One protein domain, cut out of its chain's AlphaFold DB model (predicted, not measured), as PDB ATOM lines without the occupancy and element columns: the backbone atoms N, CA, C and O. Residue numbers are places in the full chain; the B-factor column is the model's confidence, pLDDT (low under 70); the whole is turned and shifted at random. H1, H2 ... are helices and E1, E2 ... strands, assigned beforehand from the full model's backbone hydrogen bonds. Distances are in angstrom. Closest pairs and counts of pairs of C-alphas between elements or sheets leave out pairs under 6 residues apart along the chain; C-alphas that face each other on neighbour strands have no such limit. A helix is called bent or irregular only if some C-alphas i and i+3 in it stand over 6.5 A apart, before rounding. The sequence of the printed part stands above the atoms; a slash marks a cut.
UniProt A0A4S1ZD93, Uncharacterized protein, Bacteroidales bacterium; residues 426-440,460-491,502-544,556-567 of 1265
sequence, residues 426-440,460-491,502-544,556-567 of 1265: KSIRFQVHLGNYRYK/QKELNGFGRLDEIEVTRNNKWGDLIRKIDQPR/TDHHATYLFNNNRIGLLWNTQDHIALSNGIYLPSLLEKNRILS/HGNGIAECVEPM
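What this domain is: This is residues 426 to 440, 460 to 491, 502 to 544 and 556 to 567 of the 1265 residues of an uncharacterized protein of Bacteroidales bacterium (UniProt A0A4S1ZD93). With little regular structure, this is a small, strongly twisted antiparallel sheet, E2 E1 E3, whose long bent strand E1 lies between the other two; one helix, H1, only grazes it. Long stretches have no named element. The printed part has 102 residues, 36 in named elements, in the order E1, E2, H1, E3; the class is mixed. It is compact, radius of gyration of the C-alphas 14.6 A, spanning 39 by 39 by 27 A.

How they stand to each other: E1, residues 429 to 440, bends by 53 degrees at residue 435. Edge strand E2, residues 460 to 466, is antiparallel to E1 at 157 degrees, with N 434 and O 463 2.9 A apart, within hydrogen-bond range. A tight link leads to H1, residues 469 to 480, whose O i to N i+4 pairs are each within hydrogen-bond range. H1 grazes the sheet with residues 469 to 476; its closest C-alphas to E1 are Leu 469 and Val 432, 7.6 A. Residues 507 to 508 pair antiparallel with 432 to 433. Edge strand E3, residues 514 to 518, is antiparallel to E1, N 429 and O 518 being 2.9 A apart.

Where its parts are: E1 begins at C-alpha 429 (97.046, 32.008, 154.791) and is 30.2 A long; E2 is 19.8 A, H1 15.7 A. E3, 13.4 A, ends at C-alpha 518 (94.832, 32.325, 149.949).

The domain as a whole: The C-alphas farthest apart, of Asn 513 and Ser 544, are 48.9 A apart. Cuts leave C-alpha gaps of 7.3 A from 440 to 460, 12.5 A from 491 to 502 and 20.1 A from 544 to 556. Residues 486 to 491, 537 to 544 and 556 to 560 have pLDDT under 70.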
ATOM      1  N   LYS A 426     100.683  38.518 157.488       91.56
ATOM      2  CA  LYS A 426      99.493  39.273 157.883       91.56
ATOM      3  C   LYS A 426      98.302  38.916 157.011       91.56
ATOM      4  O   LYS A 426      97.212  38.709 157.543       91.56
ATOM      5  N   SER A 427      98.502  38.766 155.703       92.31
ATOM      6  CA  SER A 427      97.416  38.646 154.723       92.31
ATOM      7  C   SER A 427      97.290  37.261 154.087       92.31
ATOM      8  O   SER A 427      96.170  36.800 153.881       92.31
ATOM      9  N   ILE A 428      98.404  36.578 153.813       95.81
ATOM     10  CA  ILE A 428      98.411  35.243 153.211       95.81
ATOM     11  C   ILE A 428      98.135  34.188 154.287       95.81
ATOM     12  O   ILE A 428      98.625  34.280 155.416       95.81
ATOM     13  N   ARG A 429      97.335  33.174 153.947       96.38
ATOM     14  CA  ARG A 429      97.046  32.008 154.791       96.38
ATOM     15  C   ARG A 429      97.338  30.709 154.057       96.38
ATOM     16  O   ARG A 429      97.111  30.601 152.851       96.38
ATOM     17  N   PHE A 430      97.820  29.722 154.807       97.25
ATOM     18  CA  PHE A 430      98.089  28.382 154.301       97.25
ATOM     19  C   PHE A 430      96.826  27.525 154.313       97.25
ATOM     20  O   PHE A 430      95.975  27.652 155.194       97.25
ATOM     21  N   GLN A 431      96.729  26.620 153.344       96.06
ATOM     22  CA  GLN A 431      95.666  25.627 153.302       96.06
ATOM     23  C   GLN A 431      95.809  24.619 154.453       96.06
ATOM     24  O   GLN A 431      96.864  23.997 154.634       96.06
ATOM     25  N   VAL A 432      94.727  24.413 155.201       95.56
ATOM     26  CA  VAL A 432      94.657  23.465 156.318       95.56
ATOM     27  C   VAL A 432      93.544  22.442 156.109       95.56
ATOM     28  O   VAL A 432      92.486  22.748 155.567       95.56
ATOM     29  N   HIS A 433      93.785  21.219 156.561       94.19
ATOM     30  CA  HIS A 433      92.803  20.144 156.628       94.19
ATOM     31  C   HIS A 433      92.069  20.200 157.970       94.19
ATOM     32  O   HIS A 433      92.712  20.226 159.020       94.19
ATOM     33  N   LEU A 434      90.736  20.176 157.931       91.06
ATOM     34  CA  LEU A 434      89.855  20.372 159.093       91.06
ATOM     35  C   LEU A 434      89.047  19.117 159.473       91.06
ATOM     36  O   LEU A 434      88.162  19.174 160.332       91.06
ATOM     37  N   GLY A 435      89.324  17.990 158.815       88.94
ATOM     38  CA  GLY A 435      88.587  16.739 158.963       88.94
ATOM     39  C   GLY A 435      87.775  16.373 157.721       88.94
ATOM     40  O   GLY A 435      87.770  17.070 156.711       88.94
ATOM     41  N   ASN A 436      87.066  15.250 157.800       89.69
ATOM     42  CA  ASN A 436      86.148  14.794 156.764       89.69
ATOM     43  C   ASN A 436      84.708  15.042 157.210       89.69
ATOM     44  O   ASN A 436      84.299  14.572 158.274       89.69
ATOM     45  N   TYR A 437      83.930  15.721 156.375       88.81
ATOM     46  CA  TYR A 437      82.498  15.898 156.565       88.81
ATOM     47  C   TYR A 437      81.745  14.730 155.939       88.81
ATOM     48  O   TYR A 437      81.793  14.535 154.722       88.81
ATOM     49  N   ARG A 438      81.071  13.934 156.767       86.50
ATOM     50  CA  ARG A 438      80.181  12.855 156.333       86.50
ATOM     51  C   ARG A 438      78.768  13.408 156.297       86.50
ATOM     52  O   ARG A 438      78.201  13.680 157.346       86.50
ATOM     53  N   TYR A 439      78.232  13.591 155.095       82.44
ATOM     54  CA  TYR A 439      77.032  14.405 154.878       82.44
ATOM     55  C   TYR A 439      75.826  13.631 154.349       82.44
ATOM     56  O   TYR A 439      74.718  14.154 154.353       82.44
ATOM     57  N   LYS A 440      76.012  12.393 153.874       80.19
ATOM     58  CA  LYS A 440      74.896  11.570 153.387       80.19
ATOM     59  C   LYS A 440      75.096  10.104 153.737       80.19
ATOM     60  O   LYS A 440      76.119   9.515 153.379       80.19
ATOM     61  N   GLN A 460      81.237  11.331 151.829       86.19
ATOM     62  CA  GLN A 460      82.082  12.222 152.605       86.19
ATOM     63  C   GLN A 460      82.856  13.174 151.698       86.19
ATOM     64  O   GLN A 460      83.135  12.837 150.542       86.19
ATOM     65  N   LYS A 461      83.210  14.340 152.234       86.44
ATOM     66  CA  LYS A 461      84.082  15.335 151.605       86.44
ATOM     67  C   LYS A 461      85.179  15.750 152.583       86.44
ATOM     68  O   LYS A 461      84.911  15.945 153.764       86.44
ATOM     69  N   GLU A 462      86.402  15.858 152.083       89.75
ATOM     70  CA  GLU A 462      87.526  16.423 152.828       89.75
ATOM     71  C   GLU A 462      87.314  17.934 152.981       89.75
ATOM     72  O   GLU A 462      87.037  18.620 151.993       89.75
ATOM     73  N   LEU A 463      87.374  18.436 154.216       91.31
ATOM     74  CA  LEU A 463      87.173  19.848 154.516       91.31
ATOM     75  C   LEU A 463      88.508  20.577 154.551       91.31
ATOM     76  O   LEU A 463      89.372  20.278 155.380       91.31
ATOM     77  N   ASN A 464      88.616  21.593 153.700       91.81
ATOM     78  CA  ASN A 464      89.779  22.463 153.634       91.81
ATOM     79  C   ASN A 464      89.405  23.859 154.129       91.81
ATOM     80  O   ASN A 464      88.352  24.384 153.767       91.81
ATOM     81  N   GLY A 465      90.283  24.452 154.930       93.38
ATOM     82  CA  GLY A 465      90.192  25.834 155.388       93.38
ATOM     83  C   GLY A 465      91.466  26.614 155.107       93.38
ATOM     84  O   GLY A 465      92.466  26.054 154.651       93.38
ATOM     85  N   PHE A 466      91.432  27.904 155.424       95.94
ATOM     86  CA  PHE A 466      92.602  28.778 155.390       95.94
ATOM     87  C   PHE A 466      92.605  29.642 156.641       95.94
ATOM     88  O   PHE A 466      91.624  30.313 156.938       95.94
ATOM     89  N   GLY A 467      93.693  29.616 157.393       94.12
ATOM     90  CA  GLY A 467      93.810  30.324 158.662       94.12
ATOM     91  C   GLY A 467      95.064  29.865 159.386       94.12
ATOM     92  O   GLY A 467      95.666  28.863 158.990       94.12
ATOM     93  N   ARG A 468      95.459  30.582 160.438       94.31
ATOM     94  CA  ARG A 468      96.536  30.103 161.309       94.31
ATOM     95  C   ARG A 468      96.022  28.932 162.135       94.31
ATOM     96  O   ARG A 468      94.864  28.956 162.549       94.31
ATOM     97  N   LEU A 469      96.861  27.923 162.375       91.50
ATOM     98  CA  LEU A 469      96.425  26.664 163.007       91.50
ATOM     99  C   LEU A 469      95.654  26.858 164.323       91.50
ATOM    100  O   LEU A 469      94.601  26.247 164.494       91.50
ATOM    101  N   ASP A 470      96.146  27.708 165.224       86.75
ATOM    102  CA  ASP A 470      95.512  27.903 166.534       86.75
ATOM    103  C   ASP A 470      94.195  28.697 166.407       86.75
ATOM    104  O   ASP A 470      93.172  28.318 166.976       86.75
ATOM    105  N   GLU A 471      94.182  29.749 165.581       91.00
ATOM    106  CA  GLU A 471      93.009  30.606 165.340       91.00
ATOM    107  C   GLU A 471      91.853  29.831 164.680       91.00
ATOM    108  O   GLU A 471      90.682  29.952 165.069       91.00
ATOM    109  N   ILE A 472      92.173  29.007 163.675       91.25
ATOM    110  CA  ILE A 472      91.165  28.240 162.942       91.25
ATOM    111  C   ILE A 472      90.620  27.077 163.765       91.25
ATOM    112  O   ILE A 472      89.438  26.775 163.639       91.25
ATOM    113  N   GLU A 473      91.429  26.456 164.625       88.94
ATOM    114  CA  GLU A 473      90.978  25.363 165.492       88.94
ATOM    115  C   GLU A 473      89.995  25.865 166.558       88.94
ATOM    116  O   GLU A 473      88.952  25.244 166.766       88.94
ATOM    117  N   VAL A 474      90.260  27.029 167.167       87.75
ATOM    118  CA  VAL A 474      89.313  27.686 168.088       87.75
ATOM    119  C   VAL A 474      87.999  27.990 167.370       87.75
ATOM    120  O   VAL A 474      86.924  27.616 167.837       87.75
ATOM    121  N   THR A 475      88.070  28.598 166.185       89.50
ATOM    122  CA  THR A 475      86.870  28.945 165.407       89.50
ATOM    123  C   THR A 475      86.100  27.698 164.957       89.50
ATOM    124  O   THR A 475      84.869  27.683 164.988       89.50
ATOM    125  N   ARG A 476      86.811  26.635 164.562       88.25
ATOM    126  CA  ARG A 476      86.251  25.331 164.185       88.25
ATOM    127  C   ARG A 476      85.508  24.692 165.352       88.25
ATOM    128  O   ARG A 476      84.385  24.246 165.152       88.25
ATOM    129  N   ASN A 477      86.090  24.674 166.547       85.81
ATOM    130  CA  ASN A 477      85.436  24.106 167.727       85.81
ATOM    131  C   ASN A 477      84.216  24.932 168.152       85.81
ATOM    132  O   ASN A 477      83.188  24.354 168.481       85.81
ATOM    133  N   ASN A 478      84.282  26.261 168.045       87.00
ATOM    134  CA  ASN A 478      83.141  27.127 168.350       87.00
ATOM    135  C   ASN A 478      81.982  26.951 167.354       87.00
ATOM    136  O   ASN A 478      80.826  26.951 167.758       87.00
ATOM    137  N   LYS A 479      82.270  26.805 166.050       85.25
ATOM    138  CA  LYS A 479      81.230  26.680 165.009       85.25
ATOM    139  C   LYS A 479      80.720  25.256 164.810       85.25
ATOM    140  O   LYS A 479      79.559  25.069 164.472       85.25
ATOM    141  N   TRP A 480      81.596  24.261 164.913       87.38
ATOM    142  CA  TRP A 480      81.298  22.870 164.568       87.38
ATOM    143  C   TRP A 480      81.387  21.926 165.766       87.38
ATOM    144  O   TRP A 480      81.283  20.724 165.557       87.38
ATOM    145  N   GLY A 481      81.579  22.417 166.995       82.06
ATOM    146  CA  GLY A 481      81.773  21.587 168.192       82.06
ATOM    147  C   GLY A 481      80.745  20.463 168.335       82.06
ATOM    148  O   GLY A 481      81.134  19.309 168.510       82.06
ATOM    149  N   ASP A 482      79.462  20.773 168.134       81.19
ATOM    150  CA  ASP A 482      78.360  19.800 168.208       81.19
ATOM    151  C   ASP A 482      78.300  18.848 167.000       81.19
ATOM    152  O   ASP A 482      77.830  17.715 167.103       81.19
ATOM    153  N   LEU A 483      78.812  19.285 165.844       84.56
ATOM    154  CA  LEU A 483      78.934  18.473 164.628       84.56
ATOM    155  C   LEU A 483      80.183  17.582 164.647       84.56
ATOM    156  O   LEU A 483      80.264  16.625 163.871       84.56
ATOM    157  N   ILE A 484      81.187  17.893 165.473       84.50
ATOM    158  CA  ILE A 484      82.427  17.125 165.571       84.50
ATOM    159  C   ILE A 484      82.173  15.891 166.428       84.50
ATOM    160  O   ILE A 484      81.987  15.939 167.643       84.50
ATOM    161  N   ARG A 485      82.238  14.729 165.785       79.69
ATOM    162  CA  ARG A 485      82.042  13.462 166.478       79.69
ATOM    163  C   ARG A 485      83.324  13.010 167.159       79.69
ATOM    164  O   ARG A 485      84.223  12.485 166.497       79.69
ATOM    165  N   LYS A 486      83.356  13.161 168.484       69.31
ATOM    166  CA  LYS A 486      84.471  12.752 169.347       69.31
ATOM    167  C   LYS A 486      84.824  11.273 169.155       69.31
ATOM    168  O   LYS A 486      83.942  10.409 169.120       69.31
ATOM    169  N   ILE A 487      86.124  10.976 169.078       57.03
ATOM    170  CA  ILE A 487      86.658   9.611 168.876       57.03
ATOM    171  C   ILE A 487      86.187   8.634 169.969       57.03
ATOM    172  O   ILE A 487      86.009   7.445 169.696       57.03
ATOM    173  N   ASP A 488      85.947   9.143 171.177       46.09
ATOM    174  CA  ASP A 488      85.605   8.364 172.370       46.09
ATOM    175  C   ASP A 488      84.148   7.858 172.393       46.09
ATOM    176  O   ASP A 488      83.805   7.026 173.229       46.09
ATOM    177  N   GLN A 489      83.297   8.296 171.453       53.97
ATOM    178  CA  GLN A 489      81.905   7.836 171.315       53.97
ATOM    179  C   GLN A 489      81.608   7.243 169.918       53.97
ATOM    180  O   GLN A 489      80.764   7.746 169.163       53.97
ATOM    181  N   PRO A 490      82.290   6.159 169.509       52.22
ATOM    182  CA  PRO A 490      82.070   5.558 168.204       52.22
ATOM    183  C   PRO A 490      80.762   4.756 168.197       52.22
ATOM    184  O   PRO A 490      80.735   3.574 168.527       52.22
ATOM    185  N   ARG A 491      79.662   5.403 167.803       60.03
ATOM    186  CA  ARG A 491      78.409   4.732 167.398       60.03
ATOM    187  C   ARG A 491      78.556   4.028 166.027       60.03
ATOM    188  O   ARG A 491      79.478   4.323 165.268       60.03
ATOM    189  N   THR A 502      84.496  14.385 161.214       84.50
ATOM    190  CA  THR A 502      85.447  13.535 161.941       84.50
ATOM    191  C   THR A 502      86.350  14.373 162.842       84.50
ATOM    192  O   THR A 502      86.926  15.360 162.381       84.50
ATOM    193  N   ASP A 503      86.547  13.931 164.078       78.50
ATOM    194  CA  ASP A 503      87.420  14.576 165.057       78.50
ATOM    195  C   ASP A 503      88.915  14.452 164.684       78.50
ATOM    196  O   ASP A 503      89.588  13.443 164.920       78.50
ATOM    197  N   HIS A 504      89.413  15.487 164.004       75.75
ATOM    198  CA  HIS A 504      90.801  15.672 163.601       75.75
ATOM    199  C   HIS A 504      91.205  17.122 163.872       75.75
ATOM    200  O   HIS A 504      90.582  18.027 163.327       75.75
ATOM    201  N   HIS A 505      92.260  17.343 164.661       81.88
ATOM    202  CA  HIS A 505      92.849  18.676 164.808       81.88
ATOM    203  C   HIS A 505      93.296  19.237 163.456       81.88
ATOM    204  O   HIS A 505      93.776  18.479 162.604       81.88
ATOM    205  N   ALA A 506      93.190  20.556 163.294       88.62
ATOM    206  CA  ALA A 506      93.679  21.240 162.108       88.62
ATOM    207  C   ALA A 506      95.166  20.932 161.838       88.62
ATOM    208  O   ALA A 506      96.019  20.995 162.728       88.62
ATOM    209  N   THR A 507      95.490  20.600 160.588       92.50
ATOM    210  CA  THR A 507      96.871  20.353 160.137       92.50
ATOM    211  C   THR A 507      97.098  20.940 158.753       92.50
ATOM    212  O   THR A 507      96.194  20.879 157.925       92.50
ATOM    213  N   TYR A 508      98.303  21.431 158.451       95.31
ATOM    214  CA  TYR A 508      98.646  21.892 157.099       95.31
ATOM    215  C   TYR A 508      98.408  20.807 156.043       95.31
ATOM    216  O   TYR A 508      98.846  19.663 156.209       95.31
ATOM    217  N   LEU A 509      97.757  21.181 154.942       94.38
ATOM    218  CA  LEU A 509      97.448  20.273 153.844       94.38
ATOM    219  C   LEU A 509      98.489  20.407 152.729       94.38
ATOM    220  O   LEU A 509      98.416  21.295 151.880       94.38
ATOM    221  N   PHE A 510      99.463  19.498 152.716       93.06
ATOM    222  CA  PHE A 510     100.450  19.427 151.641       93.06
ATOM    223  C   PHE A 510      99.950  18.546 150.495       93.06
ATOM    224  O   PHE A 510      99.719  17.350 150.679       93.06
ATOM    225  N   ASN A 511      99.875  19.102 149.287       90.00
ATOM    226  CA  ASN A 511      99.505  18.366 148.083       90.00
ATOM    227  C   ASN A 511     100.732  18.193 147.176       90.00
ATOM    228  O   ASN A 511     101.218  19.150 146.583       90.00
ATOM    229  N   ASN A 512     101.277  16.973 147.087       89.69
ATOM    230  CA  ASN A 512     102.441  16.645 146.247       89.69
ATOM    231  C   ASN A 512     103.649  17.596 146.426       89.69
ATOM    232  O   ASN A 512     104.204  18.093 145.445       89.69
ATOM    233  N   ASN A 513     104.077  17.823 147.677       92.75
ATOM    234  CA  ASN A 513     105.148  18.767 148.052       92.75
ATOM    235  C   ASN A 513     104.845  20.233 147.699       92.75
ATOM    236  O   ASN A 513     105.754  20.994 147.358       92.75
ATOM    237  N   ARG A 514     103.577  20.635 147.785       95.06
ATOM    238  CA  ARG A 514     103.131  22.022 147.622       95.06
ATOM    239  C   ARG A 514     102.149  22.394 148.724       95.06
ATOM    240  O   ARG A 514     101.484  21.512 149.267       95.06
ATOM    241  N   ILE A 515     102.067  23.681 149.032       96.94
ATOM    242  CA  ILE A 515     101.106  24.256 149.977       96.94
ATOM    243  C   ILE A 515     100.257  25.307 149.257       96.94
ATOM    244  O   ILE A 515     100.788  26.117 148.494       96.94
ATOM    245  N   GLY A 516      98.941  25.242 149.448       96.75
ATOM    246  CA  GLY A 516      97.997  26.191 148.859       96.75
ATOM    247  C   GLY A 516      97.968  27.496 149.650       96.75
ATOM    248  O   GLY A 516      98.029  27.464 150.882       96.75
ATOM    249  N   LEU A 517      97.873  28.623 148.943       96.44
ATOM    250  CA  LEU A 517      97.836  29.968 149.517       96.44
ATOM    251  C   LEU A 517      96.520  30.680 149.178       96.44
ATOM    252  O   LEU A 517      96.006  30.541 148.065       96.44
ATOM    253  N   LEU A 518      96.011  31.471 150.124       95.31
ATOM    254  CA  LEU A 518      94.832  32.325 149.949       95.31
ATOM    255  C   LEU A 518      95.033  33.673 150.657       95.31
ATOM    256  O   LEU A 518      95.595  33.716 151.751       95.31
ATOM    257  N   TRP A 519      94.564  34.758 150.042       94.38
ATOM    258  CA  TRP A 519      94.457  36.094 150.637       94.38
ATOM    259  C   TRP A 519      93.268  36.851 150.020       94.38
ATOM    260  O   TRP A 519      92.722  36.430 149.002       94.38
ATOM    261  N   ASN A 520      92.859  37.966 150.630       92.19
ATOM    262  CA  ASN A 520      91.811  38.823 150.067       92.19
ATOM    263  C   ASN A 520      92.389  39.785 149.019       92.19
ATOM    264  O   ASN A 520      93.451  40.375 149.225       92.19
ATOM    265  N   THR A 521      91.660  39.973 147.922       85.81
ATOM    266  CA  THR A 521      91.918  40.986 146.884       85.81
ATOM    267  C   THR A 521      90.683  41.875 146.712       85.81
ATOM    268  O   THR A 521      89.656  41.602 147.331       85.81
ATOM    269  N   GLN A 522      90.767  42.927 145.889       78.06
ATOM    270  CA  GLN A 522      89.609  43.781 145.579       78.06
ATOM    271  C   GLN A 522      88.455  42.977 144.955       78.06
ATOM    272  O   GLN A 522      87.306  43.179 145.329       78.06
ATOM    273  N   ASP A 523      88.779  42.009 144.092       71.81
ATOM    274  CA  ASP A 523      87.791  41.222 143.342       71.81
ATOM    275  C   ASP A 523      87.412  39.893 144.022       71.81
ATOM    276  O   ASP A 523      86.447  39.239 143.629       71.81
ATOM    277  N   HIS A 524      88.176  39.451 145.027       75.69
ATOM    278  CA  HIS A 524      87.987  38.155 145.680       75.69
ATOM    279  C   HIS A 524      88.225  38.251 147.192       75.69
ATOM    280  O   HIS A 524      89.367  38.205 147.665       75.69
ATOM    281  N   ILE A 525      87.132  38.356 147.953       79.31
ATOM    282  CA  ILE A 525      87.118  38.397 149.420       79.31
ATOM    283  C   ILE A 525      86.596  37.051 149.930       79.31
ATOM    284  O   ILE A 525      85.399  36.786 149.882       79.31
ATOM    285  N   ALA A 526      87.499  36.200 150.417       82.06
ATOM    286  CA  ALA A 526      87.155  34.869 150.931       82.06
ATOM    287  C   ALA A 526      87.468  34.696 152.426       82.06
ATOM    288  O   ALA A 526      86.820  33.905 153.105       82.06
ATOM    289  N   LEU A 527      88.450  35.424 152.961       87.56
ATOM    290  CA  LEU A 527      88.841  35.352 154.368       87.56
ATOM    291  C   LEU A 527      88.044  36.372 155.191       87.56
ATOM    292  O   LEU A 527      88.184  37.580 154.987       87.56
ATOM    293  N   SER A 528      87.283  35.903 156.179       85.06
ATOM    294  CA  SER A 528      86.664  36.742 157.214       85.06
ATOM    295  C   SER A 528      87.564  36.758 158.449       85.06
ATOM    296  O   SER A 528      87.850  35.696 158.999       85.06
ATOM    297  N   ASN A 529      88.048  37.929 158.875       84.81
ATOM    298  CA  ASN A 529      89.011  38.063 159.983       84.81
ATOM    299  C   ASN A 529      90.255  37.159 159.831       84.81
ATOM    300  O   ASN A 529      90.774  36.623 160.802       84.81
ATOM    301  N   GLY A 530      90.723  36.957 158.592       87.31
ATOM    302  CA  GLY A 530      91.886  36.111 158.301       87.31
ATOM    303  C   GLY A 530      91.622  34.601 158.339       87.31
ATOM    304  O   GLY A 530      92.584  33.835 158.268       87.31
ATOM    305  N   ILE A 531      90.356  34.175 158.426       92.00
ATOM    306  CA  ILE A 531      89.947  32.767 158.471       92.00
ATOM    307  C   ILE A 531      88.911  32.481 157.378       92.00
ATOM    308  O   ILE A 531      87.954  33.232 157.188       92.00
ATOM    309  N   TYR A 532      89.074  31.349 156.698       93.31
ATOM    310  CA  TYR A 532      88.060  30.707 155.869       93.31
ATOM    311  C   TYR A 532      87.743  29.325 156.442       93.31
ATOM    312  O   TYR A 532      88.613  28.451 156.520       93.31
ATOM    313  N   LEU A 533      86.475  29.133 156.801       89.81
ATOM    314  CA  LEU A 533      85.886  27.838 157.116       89.81
ATOM    315  C   LEU A 533      84.785  27.554 156.085       89.81
ATOM    316  O   LEU A 533      83.951  28.432 155.858       89.81
ATOM    317  N   PRO A 534      84.746  26.356 155.478       88.25
ATOM    318  CA  PRO A 534      83.688  25.992 154.546       88.25
ATOM    319  C   PRO A 534      82.326  25.985 155.251       88.25
ATOM    320  O   PRO A 534      82.213  25.556 156.399       88.25
ATOM    321  N   SER A 535      81.275  26.425 154.562       81.94
ATOM    322  CA  SER A 535      79.915  26.288 155.091       81.94
ATOM    323  C   SER A 535      79.507  24.813 155.086       81.94
ATOM    324  O   SER A 535      79.611  24.140 154.056       81.94
ATOM    325  N   LEU A 536      79.091  24.298 156.249       76.25
ATOM    326  CA  LEU A 536      78.748  22.886 156.435       76.25
ATOM    327  C   LEU A 536      77.252  22.593 156.398       76.25
ATOM    328  O   LEU A 536      76.947  21.413 156.480       76.25
ATOM    329  N   LEU A 537      76.373  23.605 156.278       59.97
ATOM    330  CA  LEU A 537      74.947  23.553 155.882       59.97
ATOM    331  C   LEU A 537      74.208  24.819 156.364       59.97
ATOM    332  O   LEU A 537      74.408  25.227 157.501       59.97
ATOM    333  N   GLU A 538      73.281  25.346 155.553       41.62
ATOM    334  CA  GLU A 538      72.045  26.003 156.021       41.62
ATOM    335  C   GLU A 538      71.018  26.118 154.869       41.62
ATOM    336  O   GLU A 538      71.170  26.915 153.947       41.62
ATOM    337  N   LYS A 539      69.937  25.332 154.924       38.69
ATOM    338  CA  LYS A 539      68.596  25.801 154.537       38.69
ATOM    339  C   LYS A 539      67.603  25.248 155.555       38.69
ATOM    340  O   LYS A 539      66.802  24.374 155.249       38.69
ATOM    341  N   ASN A 540      67.588  25.846 156.744       32.78
ATOM    342  CA  ASN A 540      66.338  26.006 157.490       32.78
ATOM    343  C   ASN A 540      65.438  27.010 156.739       32.78
ATOM    344  O   ASN A 540      65.042  28.039 157.275       32.78
ATOM    345  N   ARG A 541      65.144  26.749 155.458       32.44
ATOM    346  CA  ARG A 541      63.959  27.312 154.820       32.44
ATOM    347  C   ARG A 541      62.848  26.328 155.124       32.44
ATOM    348  O   ARG A 541      62.982  25.143 154.828       32.44
ATOM    349  N   ILE A 542      61.755  26.818 155.695       37.59
ATOM    350  CA  ILE A 542      60.471  26.140 155.562       37.59
ATOM    351  C   ILE A 542      60.203  26.119 154.056       37.59
ATOM    352  O   ILE A 542      59.811  27.126 153.477       37.59
ATOM    353  N   LEU A 543      60.558  25.013 153.405       40.22
ATOM    354  CA  LEU A 543      60.253  24.798 152.000       40.22
ATOM    355  C   LEU A 543      58.739  24.633 151.898       40.22
ATOM    356  O   LEU A 543      58.142  23.867 152.666       40.22
ATOM    357  N   SER A 544      58.131  25.350 150.958       46.16
ATOM    358  CA  SER A 544      56.743  25.100 150.560       46.16
ATOM    359  C   SER A 544      56.576  23.631 150.130       46.16
ATOM    360  O   SER A 544      57.552  22.974 149.752       46.16
ATOM    361  N   HIS A 556      70.654  14.715 143.199       38.94
ATOM    362  CA  HIS A 556      72.051  14.732 142.746       38.94
ATOM    363  C   HIS A 556      72.831  16.013 143.091       38.94
ATOM    364  O   HIS A 556      74.041  16.036 142.863       38.94
ATOM    365  N   GLY A 557      72.219  17.015 143.724       46.31
ATOM    366  CA  GLY A 557      72.923  18.181 144.275       46.31
ATOM    367  C   GLY A 557      72.380  18.558 145.652       46.31
ATOM    368  O   GLY A 557      71.244  18.233 145.955       46.31
ATOM    369  N   ASN A 558      73.186  19.256 146.456       48.78
ATOM    370  CA  ASN A 558      72.843  19.919 147.731       48.78
ATOM    371  C   ASN A 558      73.107  19.101 149.015       48.78
ATOM    372  O   ASN A 558      72.463  18.101 149.313       48.78
ATOM    373  N   GLY A 559      74.126  19.549 149.766       52.88
ATOM    374  CA  GLY A 559      74.667  18.941 150.995       52.88
ATOM    375  C   GLY A 559      76.199  18.799 150.998       52.88
ATOM    376  O   GLY A 559      76.801  18.458 152.012       52.88
ATOM    377  N   ILE A 560      76.855  19.050 149.861       64.56
ATOM    378  CA  ILE A 560      78.314  18.993 149.736       64.56
ATOM    379  C   ILE A 560      78.890  20.329 150.216       64.56
ATOM    380  O   ILE A 560      78.645  21.345 149.579       64.56
ATOM    381  N   ALA A 561      79.682  20.322 151.292       72.56
ATOM    382  CA  ALA A 561      80.378  21.520 151.774       72.56
ATOM    383  C   ALA A 561      81.180  22.186 150.643       72.56
ATOM    384  O   ALA A 561      81.957  21.505 149.972       72.56
ATOM    385  N   GLU A 562      81.029  23.485 150.413       76.56
ATOM    386  CA  GLU A 562      81.800  24.206 149.394       76.56
ATOM    387  C   GLU A 562      83.168  24.601 149.960       76.56
ATOM    388  O   GLU A 562      83.283  25.206 151.025       76.56
ATOM    389  N   CYS A 563      84.236  24.192 149.277       83.56
ATOM    390  CA  CYS A 563      85.602  24.522 149.670       83.56
ATOM    391  C   CYS A 563      86.191  25.424 148.597       83.56
ATOM    392  O   CYS A 563      86.110  25.086 147.418       83.56
ATOM    393  N   VAL A 564      86.794  26.528 149.020       86.62
ATOM    394  CA  VAL A 564      87.523  27.433 148.135       86.62
ATOM    395  C   VAL A 564      88.835  26.779 147.701       86.62
ATOM    396  O   VAL A 564      89.544  26.166 148.508       86.62
ATOM    397  N   GLU A 565      89.141  26.883 146.412       88.12
ATOM    398  CA  GLU A 565      90.434  26.486 145.857       88.12
ATOM    399  C   GLU A 565      91.508  27.531 146.207       88.12
ATOM    400  O   GLU A 565      91.200  28.716 146.340       88.12
ATOM    401  N   PRO A 566      92.780  27.133 146.385       92.75
ATOM    402  CA  PRO A 566      93.844  28.104 146.610       92.75
ATOM    403  C   PRO A 566      94.047  28.996 145.376       92.75
ATOM    404  O   PRO A 566      93.882  28.550 144.240       92.75
ATOM    405  N   MET A 567      94.490  30.236 145.596       92.19
ATOM    406  CA  MET A 567      94.844  31.166 144.513       92.19
ATOM    407  C   MET A 567      96.114  30.717 143.790       92.19
ATOM    408  O   MET A 567      96.222  30.768 142.564       92.19
TER     409      MET A 567